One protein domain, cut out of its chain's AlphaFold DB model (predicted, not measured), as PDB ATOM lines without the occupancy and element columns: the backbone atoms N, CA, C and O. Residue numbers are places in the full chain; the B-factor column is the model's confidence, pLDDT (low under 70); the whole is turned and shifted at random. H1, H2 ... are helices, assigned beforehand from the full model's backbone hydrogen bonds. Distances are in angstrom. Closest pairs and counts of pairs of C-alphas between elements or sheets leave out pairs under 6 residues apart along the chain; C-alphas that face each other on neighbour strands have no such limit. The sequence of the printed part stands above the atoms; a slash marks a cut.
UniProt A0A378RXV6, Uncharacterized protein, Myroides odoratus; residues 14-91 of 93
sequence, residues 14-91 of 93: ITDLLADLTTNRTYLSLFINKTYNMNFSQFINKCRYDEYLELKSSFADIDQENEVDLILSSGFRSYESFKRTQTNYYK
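What this domain is: This is residues 14 to 91 of the 93 residues of an uncharacterized protein of Myroides odoratus (UniProt A0A378RXV6). Picture the long helix H3 as a spine, with H2 at its first end and H1 off to the side of H2, these two making one end of the model, while H4 folds back over the last part of H3 and H5 crosses its earlier part. H3, H4 and H5 all touch one another, whereas H1 and H2 form a looser end that meets this group through H2 and H3. The printed part has 78 residues with five named helices, H1 to H5 in that order along the chain, and no named strand; the class is all helix. The whole is loose, with a radius of gyration of the C-alphas of 14.5 A, and only just elongated, spanning 42 by 28 by 20 A.

How they stand to each other: Start at H1, residues 16 to 21, and look on to H2, residues 25 to 36: they are close but not clearly touching, their closest C-alphas, Leu 18 and Arg 25, being 6.8 A apart, and they stand about perpendicular at 81 degrees. H2 then touches H3, residues 40 to 58, with residues 40 to 43 of H3 alone; the closest C-alphas are those of Ser 29 and Phe 40, 6.3 A apart, at a steep tilt of 57 degrees, the same way. H3 is the hub, touching three helices. H4, residues 64 to 73, touches residues 52 to 56 of H3 alone, closest at the C-alphas of Tyr 52 and Ile 71, 6.1 A apart, at a steep tilt of 47 degrees, opposite ways. H5, residues 79 to 89, touches residues 42 to 49 of H3 alone, closest at the C-alphas of Asn 45 and Thr 85, 6.6 A apart, about perpendicular at 83 degrees. H4 and H5 touch at the C-alphas of Val 68 and Tyr 79, their closest, 6.9 A apart, about perpendicular at 82 degrees. H1 is apart from H3, H4 and H5, and H2 is apart from H4 and H5. In H2, H3 and H5 every O i to N i+4 pair is within hydrogen-bond range; in H1 it is 1 of 2 and in H4 5 of 6.

Where its parts are: Find C-alpha 16 at (-14.273, 84.737, 53.658), where H1 begins; it is 9.4 A long. H2 measures 16.1 A. Find C-alpha 40 at (-8.731, 89.489, 44.038); from there H3 runs 27.4 A to C-alpha 58. H4 measures 14.4 A, and H5 runs 15.3 A to C-alpha 89 at (-1.974, 103.069, 41.333).

The domain as a whole: The two C-alphas farthest apart are those of Asn 24 and Asp 61, 43.2 A. The printed part has no cut, and the four links between helices are tight. The mean pLDDT of the printed part is 87.9; look for values under 70 at residues 60 to 62, 64 to 65 and 90 to 91.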
ATOM      1  N   ILE A  14     -10.342  85.394  49.824       90.44
ATOM      2  CA  ILE A  14     -11.500  85.313  48.925       90.44
ATOM      3  C   ILE A  14     -12.591  84.376  49.463       90.44
ATOM      4  O   ILE A  14     -13.765  84.607  49.201       90.44
ATOM      5  N   THR A  15     -12.207  83.346  50.228       90.69
ATOM      6  CA  THR A  15     -13.119  82.389  50.873       90.69
ATOM      7  C   THR A  15     -14.031  83.039  51.899       90.69
ATOM      8  O   THR A  15     -15.175  82.618  52.035       90.69
ATOM      9  N   ASP A  16     -13.550  84.082  52.569       89.44
ATOM     10  CA  ASP A  16     -14.273  84.737  53.658       89.44
ATOM     11  C   ASP A  16     -15.452  85.556  53.109       89.44
ATOM     12  O   ASP A  16     -16.464  85.720  53.777       89.44
ATOM     13  N   LEU A  17     -15.366  85.983  51.843       88.31
ATOM     14  CA  LEU A  17     -16.446  86.683  51.144       88.31
ATOM     15  C   LEU A  17     -17.486  85.741  50.523       88.31
ATOM     16  O   LEU A  17     -18.541  86.196  50.090       88.31
ATOM     17  N   LEU A  18     -17.211  84.437  50.438       87.88
ATOM     18  CA  LEU A  18     -18.116  83.498  49.762       87.88
ATOM     19  C   LEU A  18     -19.399  83.261  50.554       87.88
ATOM     20  O   LEU A  18     -20.463  83.137  49.949       87.88
ATOM     21  N   ALA A  19     -19.287  83.213  51.885       78.50
ATOM     22  CA  ALA A  19     -20.420  83.002  52.780       78.50
ATOM     23  C   ALA A  19     -21.412  84.169  52.702       78.50
ATOM     24  O   ALA A  19     -22.609  83.946  52.536       78.50
ATOM     25  N   ASP A  20     -20.900  85.400  52.730       80.62
ATOM     26  CA  ASP A  20     -21.721  86.613  52.694       80.62
ATOM     27  C   ASP A  20     -22.344  86.861  51.310       80.62
ATOM     28  O   ASP A  20     -23.442  87.405  51.210       80.62
ATOM     29  N   LEU A  21     -21.664  86.450  50.233       82.12
ATOM     30  CA  LEU A  21     -22.111  86.668  48.852       82.12
ATOM     31  C   LEU A  21     -22.875  85.479  48.254       82.12
ATOM     32  O   LEU A  21     -23.295  85.545  47.098       82.12
ATOM     33  N   THR A  22     -23.046  84.378  48.998       84.00
ATOM     34  CA  THR A  22     -23.688  83.134  48.523       84.00
ATOM     35  C   THR A  22     -23.146  82.654  47.167       84.00
ATOM     36  O   THR A  22     -23.881  82.189  46.298       84.00
ATOM     37  N   THR A  23     -21.836  82.804  46.955       88.19
ATOM     38  CA  THR A  23     -21.164  82.521  45.676       88.19
ATOM     39  C   THR A  23     -19.975  81.581  45.859       88.19
ATOM     40  O   THR A  23     -19.635  81.187  46.972       88.19
ATOM     41  N   ASN A  24     -19.314  81.206  44.763       90.44
ATOM     42  CA  ASN A  24     -18.097  80.397  44.794       90.44
ATOM     43  C   ASN A  24     -16.858  81.201  44.366       90.44
ATOM     44  O   ASN A  24     -16.948  82.235  43.698       90.44
ATOM     45  N   ARG A  25     -15.674  80.698  44.741       92.19
ATOM     46  CA  ARG A  25     -14.377  81.336  44.459       92.19
ATOM     47  C   ARG A  25     -14.181  81.645  42.977       92.19
ATOM     48  O   ARG A  25     -13.668  82.710  42.643       92.19
ATOM     49  N   THR A  26     -14.561  80.715  42.103       93.94
ATOM     50  CA  THR A  26     -14.388  80.851  40.652       93.94
ATOM     51  C   THR A  26     -15.234  81.991  40.114       93.94
ATOM     52  O   THR A  26     -14.715  82.848  39.406       93.94
ATOM     53  N   TYR A  27     -16.509  82.040  40.494       93.31
ATOM     54  CA  TYR A  27     -17.428  83.081  40.063       93.31
ATOM     55  C   TYR A  27     -16.976  84.457  40.551       93.31
ATOM     56  O   TYR A  27     -16.855  85.371  39.741       93.31
ATOM     57  N   LEU A  28     -16.630  84.593  41.837       92.75
ATOM     58  CA  LEU A  28     -16.151  85.860  42.388       92.75
ATOM     59  C   LEU A  28     -14.847  86.318  41.717       92.75
ATOM     60  O   LEU A  28     -14.716  87.476  41.334       92.75
ATOM     61  N   SER A  29     -13.897  85.406  41.508       93.44
ATOM     62  CA  SER A  29     -12.645  85.731  40.818       93.44
ATOM     63  C   SER A  29     -12.878  86.145  39.363       93.44
ATOM     64  O   SER A  29     -12.249  87.093  38.895       93.44
ATOM     65  N   LEU A  30     -13.762  85.447  38.641       94.94
ATOM     66  CA  LEU A  30     -14.125  85.787  37.264       94.94
ATOM     67  C   LEU A  30     -14.831  87.137  37.194       94.94
ATOM     68  O   LEU A  30     -14.522  87.926  36.308       94.94
ATOM     69  N   PHE A  31     -15.741  87.408  38.126       94.44
ATOM     70  CA  PHE A  31     -16.430  88.686  38.226       94.44
ATOM     71  C   PHE A  31     -15.436  89.830  38.440       94.44
ATOM     72  O   PHE A  31     -15.450  90.786  37.673       94.44
ATOM     73  N   ILE A  32     -14.525  89.713  39.413       94.81
ATOM     74  CA  ILE A  32     -13.538  90.769  39.685       94.81
ATOM     75  C   ILE A  32     -12.633  90.995  38.466       94.81
ATOM     76  O   ILE A  32     -12.437  92.137  38.052       94.81
ATOM     77  N   ASN A  33     -12.140  89.920  37.843       95.19
ATOM     78  CA  ASN A  33     -11.307  90.039  36.645       95.19
ATOM     79  C   ASN A  33     -12.069  90.669  35.474       95.19
ATOM     80  O   ASN A  33     -11.528  91.537  34.807       95.19
ATOM     81  N   LYS A  34     -13.318  90.272  35.210       95.44
ATOM     82  CA  LYS A  34     -14.080  90.803  34.068       95.44
ATOM     83  C   LYS A  34     -14.552  92.240  34.276       95.44
ATOM     84  O   LYS A  34     -14.556  93.006  33.322       95.44
ATOM     85  N   THR A  35     -14.961  92.589  35.492       95.31
ATOM     86  CA  THR A  35     -15.533  93.906  35.797       95.31
ATOM     87  C   THR A  35     -14.456  94.955  36.053       95.31
ATOM     88  O   THR A  35     -14.597  96.090  35.612       95.31
ATOM     89  N   TYR A  36     -13.379  94.588  36.755       92.12
ATOM     90  CA  TYR A  36     -12.349  95.536  37.194       92.12
ATOM     91  C   TYR A  36     -10.988  95.317  36.531       92.12
ATOM     92  O   TYR A  36     -10.077  96.098  36.780       92.12
ATOM     93  N   ASN A  37     -10.824  94.267  35.715       93.69
ATOM     94  CA  ASN A  37      -9.539  93.880  35.123       93.69
ATOM     95  C   ASN A  37      -8.427  93.685  36.174       93.69
ATOM     96  O   ASN A  37      -7.267  94.038  35.966       93.69
ATOM     97  N   MET A  38      -8.805  93.152  37.340       92.81
ATOM     98  CA  MET A  38      -7.931  92.952  38.496       92.81
ATOM     99  C   MET A  38      -8.096  91.541  39.053       92.81
ATOM    100  O   MET A  38      -9.175  90.949  39.000       92.81
ATOM    101  N   ASN A  39      -7.042  91.007  39.663       93.38
ATOM    102  CA  ASN A  39      -7.185  89.845  40.531       93.38
ATOM    103  C   ASN A  39      -7.739  90.251  41.912       93.38
ATOM    104  O   ASN A  39      -7.765  91.426  42.276       93.38
ATOM    105  N   PHE A  40      -8.163  89.262  42.704       93.25
ATOM    106  CA  PHE A  40      -8.731  89.489  44.038       93.25
ATOM    107  C   PHE A  40      -7.818  90.321  44.952       93.25
ATOM    108  O   PHE A  40      -8.278  91.261  45.593       93.25
ATOM    109  N   SER A  41      -6.522  90.006  44.995       92.06
ATOM    110  CA  SER A  41      -5.571  90.709  45.859       92.06
ATOM    111  C   SER A  41      -5.401  92.173  45.453       92.06
ATOM    112  O   SER A  41      -5.343  93.039  46.318       92.06
ATOM    113  N   GLN A  42      -5.350  92.460  44.149       92.81
ATOM    114  CA  GLN A  42      -5.317  93.827  43.623       92.81
ATOM    115  C   GLN A  42      -6.594  94.583  43.985       92.81
ATOM    116  O   GLN A  42      -6.514  95.695  44.490       92.81
ATOM    117  N   PHE A  43      -7.756  93.953  43.804       93.88
ATOM    118  CA  PHE A  43      -9.042  94.549  44.149       93.88
ATOM    119  C   PHE A  43      -9.128  94.924  45.636       93.88
ATOM    120  O   PHE A  43      -9.436  96.067  45.962       93.88
ATOM    121  N   ILE A  44      -8.771  94.009  46.544       94.88
ATOM    122  CA  ILE A  44      -8.752  94.302  47.986       94.88
ATOM    123  C   ILE A  44      -7.726  95.386  48.326       94.88
ATOM    124  O   ILE A  44      -8.024  96.285  49.109       94.88
ATOM    125  N   ASN A  45      -6.531  95.340  47.733       93.81
ATOM    126  CA  ASN A  45      -5.515  96.362  47.971       93.81
ATOM    127  C   ASN A  45      -5.943  97.741  47.458       93.81
ATOM    128  O   ASN A  45      -5.594  98.731  48.092       93.81
ATOM    129  N   LYS A  46      -6.729  97.814  46.376       92.25
ATOM    130  CA  LYS A  46      -7.356  99.062  45.937       92.25
ATOM    131  C   LYS A  46      -8.276  99.615  47.023       92.25
ATOM    132  O   LYS A  46      -8.111 100.760  47.413       92.25
ATOM    133  N   CYS A  47      -9.179  98.791  47.562       93.81
ATOM    134  CA  CYS A  47     -10.082  99.216  48.638       93.81
ATOM    135  C   CYS A  47      -9.321  99.701  49.882       93.81
ATOM    136  O   CYS A  47      -9.683 100.718  50.462       93.81
ATOM    137  N   ARG A  48      -8.247  99.004  50.273       95.38
ATOM    138  CA  ARG A  48      -7.376  99.422  51.387       95.38
ATOM    139  C   ARG A  48      -6.670 100.747  51.105       95.38
ATOM    140  O   ARG A  48      -6.509 101.566  52.000       95.38
ATOM    141  N   TYR A  49      -6.242 100.965  49.863       93.69
ATOM    142  CA  TYR A  49      -5.608 102.218  49.467       93.69
ATOM    143  C   TYR A  49      -6.597 103.388  49.491       93.69
ATOM    144  O   TYR A  49      -6.269 104.442  50.027       93.69
ATOM    145  N   ASP A  50      -7.810 103.178  48.976       92.38
ATOM    146  CA  ASP A  50      -8.890 104.167  49.016       92.38
ATOM    147  C   ASP A  50      -9.221 104.545  50.477       92.38
ATOM    148  O   ASP A  50      -9.297 105.726  50.805       92.38
ATOM    149  N   GLU A  51      -9.288 103.565  51.387       93.19
ATOM    150  CA  GLU A  51      -9.450 103.807  52.829       93.19
ATOM    151  C   GLU A  51      -8.314 104.648  53.420       93.19
ATOM    152  O   GLU A  51      -8.558 105.577  54.184       93.19
ATOM    153  N   TYR A  52      -7.062 104.333  53.081       92.31
ATOM    154  CA  TYR A  52      -5.918 105.121  53.531       92.31
ATOM    155  C   TYR A  52      -6.026 106.578  53.061       92.31
ATOM    156  O   TYR A  52      -5.728 107.480  53.840       92.31
ATOM    157  N   LEU A  53      -6.477 106.830  51.827       90.12
ATOM    158  CA  LEU A  53      -6.687 108.192  51.325       90.12
ATOM    159  C   LEU A  53      -7.813 108.916  52.076       90.12
ATOM    160  O   LEU A  53      -7.659 110.098  52.390       90.12
ATOM    161  N   GLU A  54      -8.911 108.226  52.401       89.50
ATOM    162  CA  GLU A  54      -9.998 108.768  53.234       89.50
ATOM    163  C   GLU A  54      -9.495 109.140  54.636       89.50
ATOM    164  O   GLU A  54      -9.729 110.255  55.116       89.50
ATOM    165  N   LEU A  55      -8.757 108.231  55.278       88.38
ATOM    166  CA  LEU A  55      -8.162 108.462  56.591       88.38
ATOM    167  C   LEU A  55      -7.170 109.626  56.539       88.38
ATOM    168  O   LEU A  55      -7.285 110.562  57.322       88.38
ATOM    169  N   LYS A  56      -6.251 109.629  55.571       87.69
ATOM    170  CA  LYS A  56      -5.252 110.692  55.402       87.69
ATOM    171  C   LYS A  56      -5.887 112.056  55.156       87.69
ATOM    172  O   LYS A  56      -5.421 113.043  55.698       87.69
ATOM    173  N   SER A  57      -6.971 112.118  54.386       85.56
ATOM    174  CA  SER A  57      -7.699 113.374  54.159       85.56
ATOM    175  C   SER A  57      -8.417 113.874  55.419       85.56
ATOM    176  O   SER A  57      -8.675 115.068  55.546       85.56
ATOM    177  N   SER A  58      -8.737 112.974  56.353       83.94
ATOM    178  CA  SER A  58      -9.409 113.308  57.612       83.94
ATOM    179  C   SER A  58      -8.456 113.857  58.681       83.94
ATOM    180  O   SER A  58      -8.902 114.550  59.593       83.94
ATOM    181  N   PHE A  59      -7.153 113.587  58.572       76.69
ATOM    182  CA  PHE A  59      -6.129 114.086  59.490       76.69
ATOM    183  C   PHE A  59      -5.153 114.984  58.708       76.69
ATOM    184  O   PHE A  59      -4.294 114.499  57.983       76.69
ATOM    185  N   ALA A  60      -5.307 116.306  58.813       64.62
ATOM    186  CA  ALA A  60      -4.573 117.265  57.977       64.62
ATOM    187  C   ALA A  60      -3.059 117.373  58.284       64.62
ATOM    188  O   ALA A  60      -2.305 117.753  57.394       64.62
ATOM    189  N   ASP A  61      -2.613 116.987  59.487       65.88
ATOM    190  CA  ASP A  61      -1.226 117.135  59.964       65.88
ATOM    191  C   ASP A  61      -0.727 115.834  60.622       65.88
ATOM    192  O   ASP A  61      -0.663 115.708  61.846       65.88
ATOM    193  N   ILE A  62      -0.436 114.816  59.812       65.56
ATOM    194  CA  ILE A  62       0.022 113.505  60.294       65.56
ATOM    195  C   ILE A  62       1.556 113.428  60.219       65.56
ATOM    196  O   ILE A  62       2.120 113.428  59.124       65.56
ATOM    197  N   ASP A  63       2.226 113.292  61.367       70.06
ATOM    198  CA  ASP A  63       3.655 112.943  61.441       70.06
ATOM    199  C   ASP A  63       3.957 111.554  60.836       70.06
ATOM    200  O   ASP A  63       3.101 110.672  60.806       70.06
ATOM    201  N   GLN A  64       5.194 111.311  60.389       65.94
ATOM    202  CA  GLN A  64       5.569 110.063  59.695       65.94
ATOM    203  C   GLN A  64       5.286 108.772  60.490       65.94
ATOM    204  O   GLN A  64       4.909 107.769  59.884       65.94
ATOM    205  N   GLU A  65       5.442 108.776  61.819       65.69
ATOM    206  CA  GLU A  65       5.089 107.614  62.656       65.69
ATOM    207  C   GLU A  65       3.585 107.318  62.597       65.69
ATOM    208  O   GLU A  65       3.183 106.170  62.405       65.69
ATOM    209  N   ASN A  66       2.753 108.360  62.617       80.19
ATOM    210  CA  ASN A  66       1.304 108.224  62.499       80.19
ATOM    211  C   ASN A  66       0.884 107.750  61.091       80.19
ATOM    212  O   ASN A  66      -0.151 107.103  60.937       80.19
ATOM    213  N   GLU A  67       1.677 108.015  60.045       86.00
ATOM    214  CA  GLU A  67       1.374 107.536  58.689       86.00
ATOM    215  C   GLU A  67       1.470 106.005  58.577       86.00
ATOM    216  O   GLU A  67       0.640 105.386  57.905       86.00
ATOM    217  N   VAL A  68       2.431 105.371  59.261       89.25
ATOM    218  CA  VAL A  68       2.546 103.902  59.286       89.25
ATOM    219  C   VAL A  68       1.342 103.280  59.989       89.25
ATOM    220  O   VAL A  68       0.759 102.324  59.470       89.25
ATOM    221  N   ASP A  69       0.916 103.854  61.111       89.50
ATOM    222  CA  ASP A  69      -0.257 103.380  61.847       89.50
ATOM    223  C   ASP A  69      -1.545 103.510  61.029       89.50
ATOM    224  O   ASP A  69      -2.385 102.604  61.038       89.50
ATOM    225  N   LEU A  70      -1.687 104.579  60.241       90.62
ATOM    226  CA  LEU A  70      -2.803 104.732  59.302       90.62
ATOM    227  C   LEU A  70      -2.776 103.679  58.193       90.62
ATOM    228  O   LEU A  70      -3.816 103.107  57.855       90.62
ATOM    229  N   ILE A  71      -1.597 103.380  57.643       93.06
ATOM    230  CA  ILE A  71      -1.436 102.328  56.634       93.06
ATOM    231  C   ILE A  71      -1.877 100.976  57.202       93.06
ATOM    232  O   ILE A  71      -2.655 100.265  56.560       93.06
ATOM    233  N   LEU A  72      -1.436 100.620  58.409       93.44
ATOM    234  CA  LEU A  72      -1.841  99.366  59.050       93.44
ATOM    235  C   LEU A  72      -3.343  99.355  59.372       93.44
ATOM    236  O   LEU A  72      -4.021  98.362  59.108       93.44
ATOM    237  N   SER A  73      -3.884 100.482  59.842       91.38
ATOM    238  CA  SER A  73      -5.312 100.647  60.151       91.38
ATOM    239  C   SER A  73      -6.211 100.532  58.918       91.38
ATOM    240  O   SER A  73      -7.341 100.065  59.027       91.38
ATOM    241  N   SER A  74      -5.708 100.886  57.733       93.31
ATOM    242  CA  SER A  74      -6.426 100.710  56.461       93.31
ATOM    243  C   SER A  74      -6.493  99.249  55.975       93.31
ATOM    244  O   SER A  74      -7.118  98.955  54.956       93.31
ATOM    245  N   GLY A  75      -5.873  98.310  56.702       94.19
ATOM    246  CA  GLY A  75      -5.926  96.869  56.439       94.19
ATOM    247  C   GLY A  75      -4.711  96.301  55.706       94.19
ATOM    248  O   GLY A  75      -4.702  95.116  55.351       94.19
ATOM    249  N   PHE A  76      -3.667  97.097  55.455       94.94
ATOM    250  CA  PHE A  76      -2.413  96.557  54.928       94.94
ATOM    251  C   PHE A  76      -1.680  95.733  55.989       94.94
ATOM    252  O   PHE A  76      -1.585  96.104  57.151       94.94
ATOM    253  N   ARG A  77      -1.092  94.611  55.561       92.19
ATOM    254  CA  ARG A  77      -0.243  93.772  56.427       92.19
ATOM    255  C   ARG A  77       1.103  94.410  56.760       92.19
ATOM    256  O   ARG A  77       1.716  94.021  57.745       92.19
ATOM    257  N   SER A  78       1.601  95.279  55.883       92.62
ATOM    258  CA  SER A  78       2.910  95.909  56.026       92.62
ATOM    259  C   SER A  78       3.048  97.132  55.121       92.62
ATOM    260  O   SER A  78       2.332  97.266  54.117       92.62
ATOM    261  N   TYR A  79       4.027  97.977  55.439       91.62
ATOM    262  CA  TYR A  79       4.386  99.152  54.650       91.62
ATOM    263  C   TYR A  79       4.811  98.792  53.217       91.62
ATOM    264  O   TYR A  79       4.420  99.454  52.259       91.62
ATOM    265  N   GLU A  80       5.533  97.688  53.011       91.44
ATOM    266  CA  GLU A  80       5.969  97.255  51.675       91.44
ATOM    267  C   GLU A  80       4.778  96.868  50.794       91.44
ATOM    268  O   GLU A  80       4.777  97.116  49.584       91.44
ATOM    269  N   SER A  81       3.747  96.252  51.386       90.81
ATOM    270  CA  SER A  81       2.513  95.931  50.666       90.81
ATOM    271  C   SER A  81       1.777  97.191  50.225       90.81
ATOM    272  O   SER A  81       1.244  97.227  49.111       90.81
ATOM    273  N   PHE A  82       1.784  98.223  51.066       94.12
ATOM    274  CA  PHE A  82       1.268  99.537  50.714       94.12
ATOM    275  C   PHE A  82       2.097 100.171  49.595       94.12
ATOM    276  O   PHE A  82       1.534 100.530  48.569       94.12
ATOM    277  N   LYS A  83       3.429 100.222  49.710       92.31
ATOM    278  CA  LYS A  83       4.296 100.832  48.685       92.31
ATOM    279  C   LYS A  83       4.126 100.202  47.310       92.31
ATOM    280  O   LYS A  83       4.015 100.931  46.329       92.31
ATOM    281  N   ARG A  84       4.036  98.870  47.220       91.19
ATOM    282  CA  ARG A  84       3.746  98.187  45.944       91.19
ATOM    283  C   ARG A  84       2.392  98.599  45.370       91.19
ATOM    284  O   ARG A  84       2.279  98.821  44.170       91.19
ATOM    285  N   THR A  85       1.379  98.690  46.228       91.62
ATOM    286  CA  THR A  85       0.033  99.150  45.861       91.62
ATOM    287  C   THR A  85       0.090 100.587  45.350       91.62
ATOM    288  O   THR A  85      -0.293 100.835  44.213       91.62
ATOM    289  N   GLN A  86       0.684 101.499  46.120       90.75
ATOM    290  CA  GLN A  86       0.890 102.894  45.749       90.75
ATOM    291  C   GLN A  86       1.584 103.013  44.388       90.75
ATOM    292  O   GLN A  86       1.046 103.655  43.501       90.75
ATOM    293  N   THR A  87       2.714 102.336  44.156       88.12
ATOM    294  CA  THR A  87       3.413 102.380  42.858       88.12
ATOM    295  C   THR A  87       2.556 101.883  41.691       88.12
ATOM    296  O   THR A  87       2.703 102.384  40.581       88.12
ATOM    297  N   ASN A  88       1.669 100.911  41.911       83.00
ATOM    298  CA  ASN A  88       0.789 100.407  40.856       83.00
ATOM    299  C   ASN A  88      -0.374 101.359  40.538       83.00
ATOM    300  O   ASN A  88      -0.822 101.372  39.397       83.00
ATOM    301  N   TYR A  89      -0.848 102.143  41.512       76.81
ATOM    302  CA  TYR A  89      -1.974 103.069  41.333       76.81
ATOM    303  C   TYR A  89      -1.551 104.522  41.050       76.81
ATOM    304  O   TYR A  89      -2.317 105.259  40.448       76.81
ATOM    305  N   TYR A  90      -0.331 104.929  41.421       67.19
ATOM    306  CA  TYR A  90       0.226 106.276  41.200       67.19
ATOM    307  C   TYR A  90       1.165 106.374  39.982       67.19
ATOM    308  O   TYR A  90       1.925 107.328  39.861       67.19
ATOM    309  N   LYS A  91       1.146 105.394  39.069       54.41
ATOM    310  CA  LYS A  91       1.959 105.432  37.837       54.41
ATOM    311  C   LYS A  91       1.389 106.310  36.712       54.41
ATOM    312  O   LYS A  91       1.992 106.353  35.647       54.41
TER     313      LYS A  91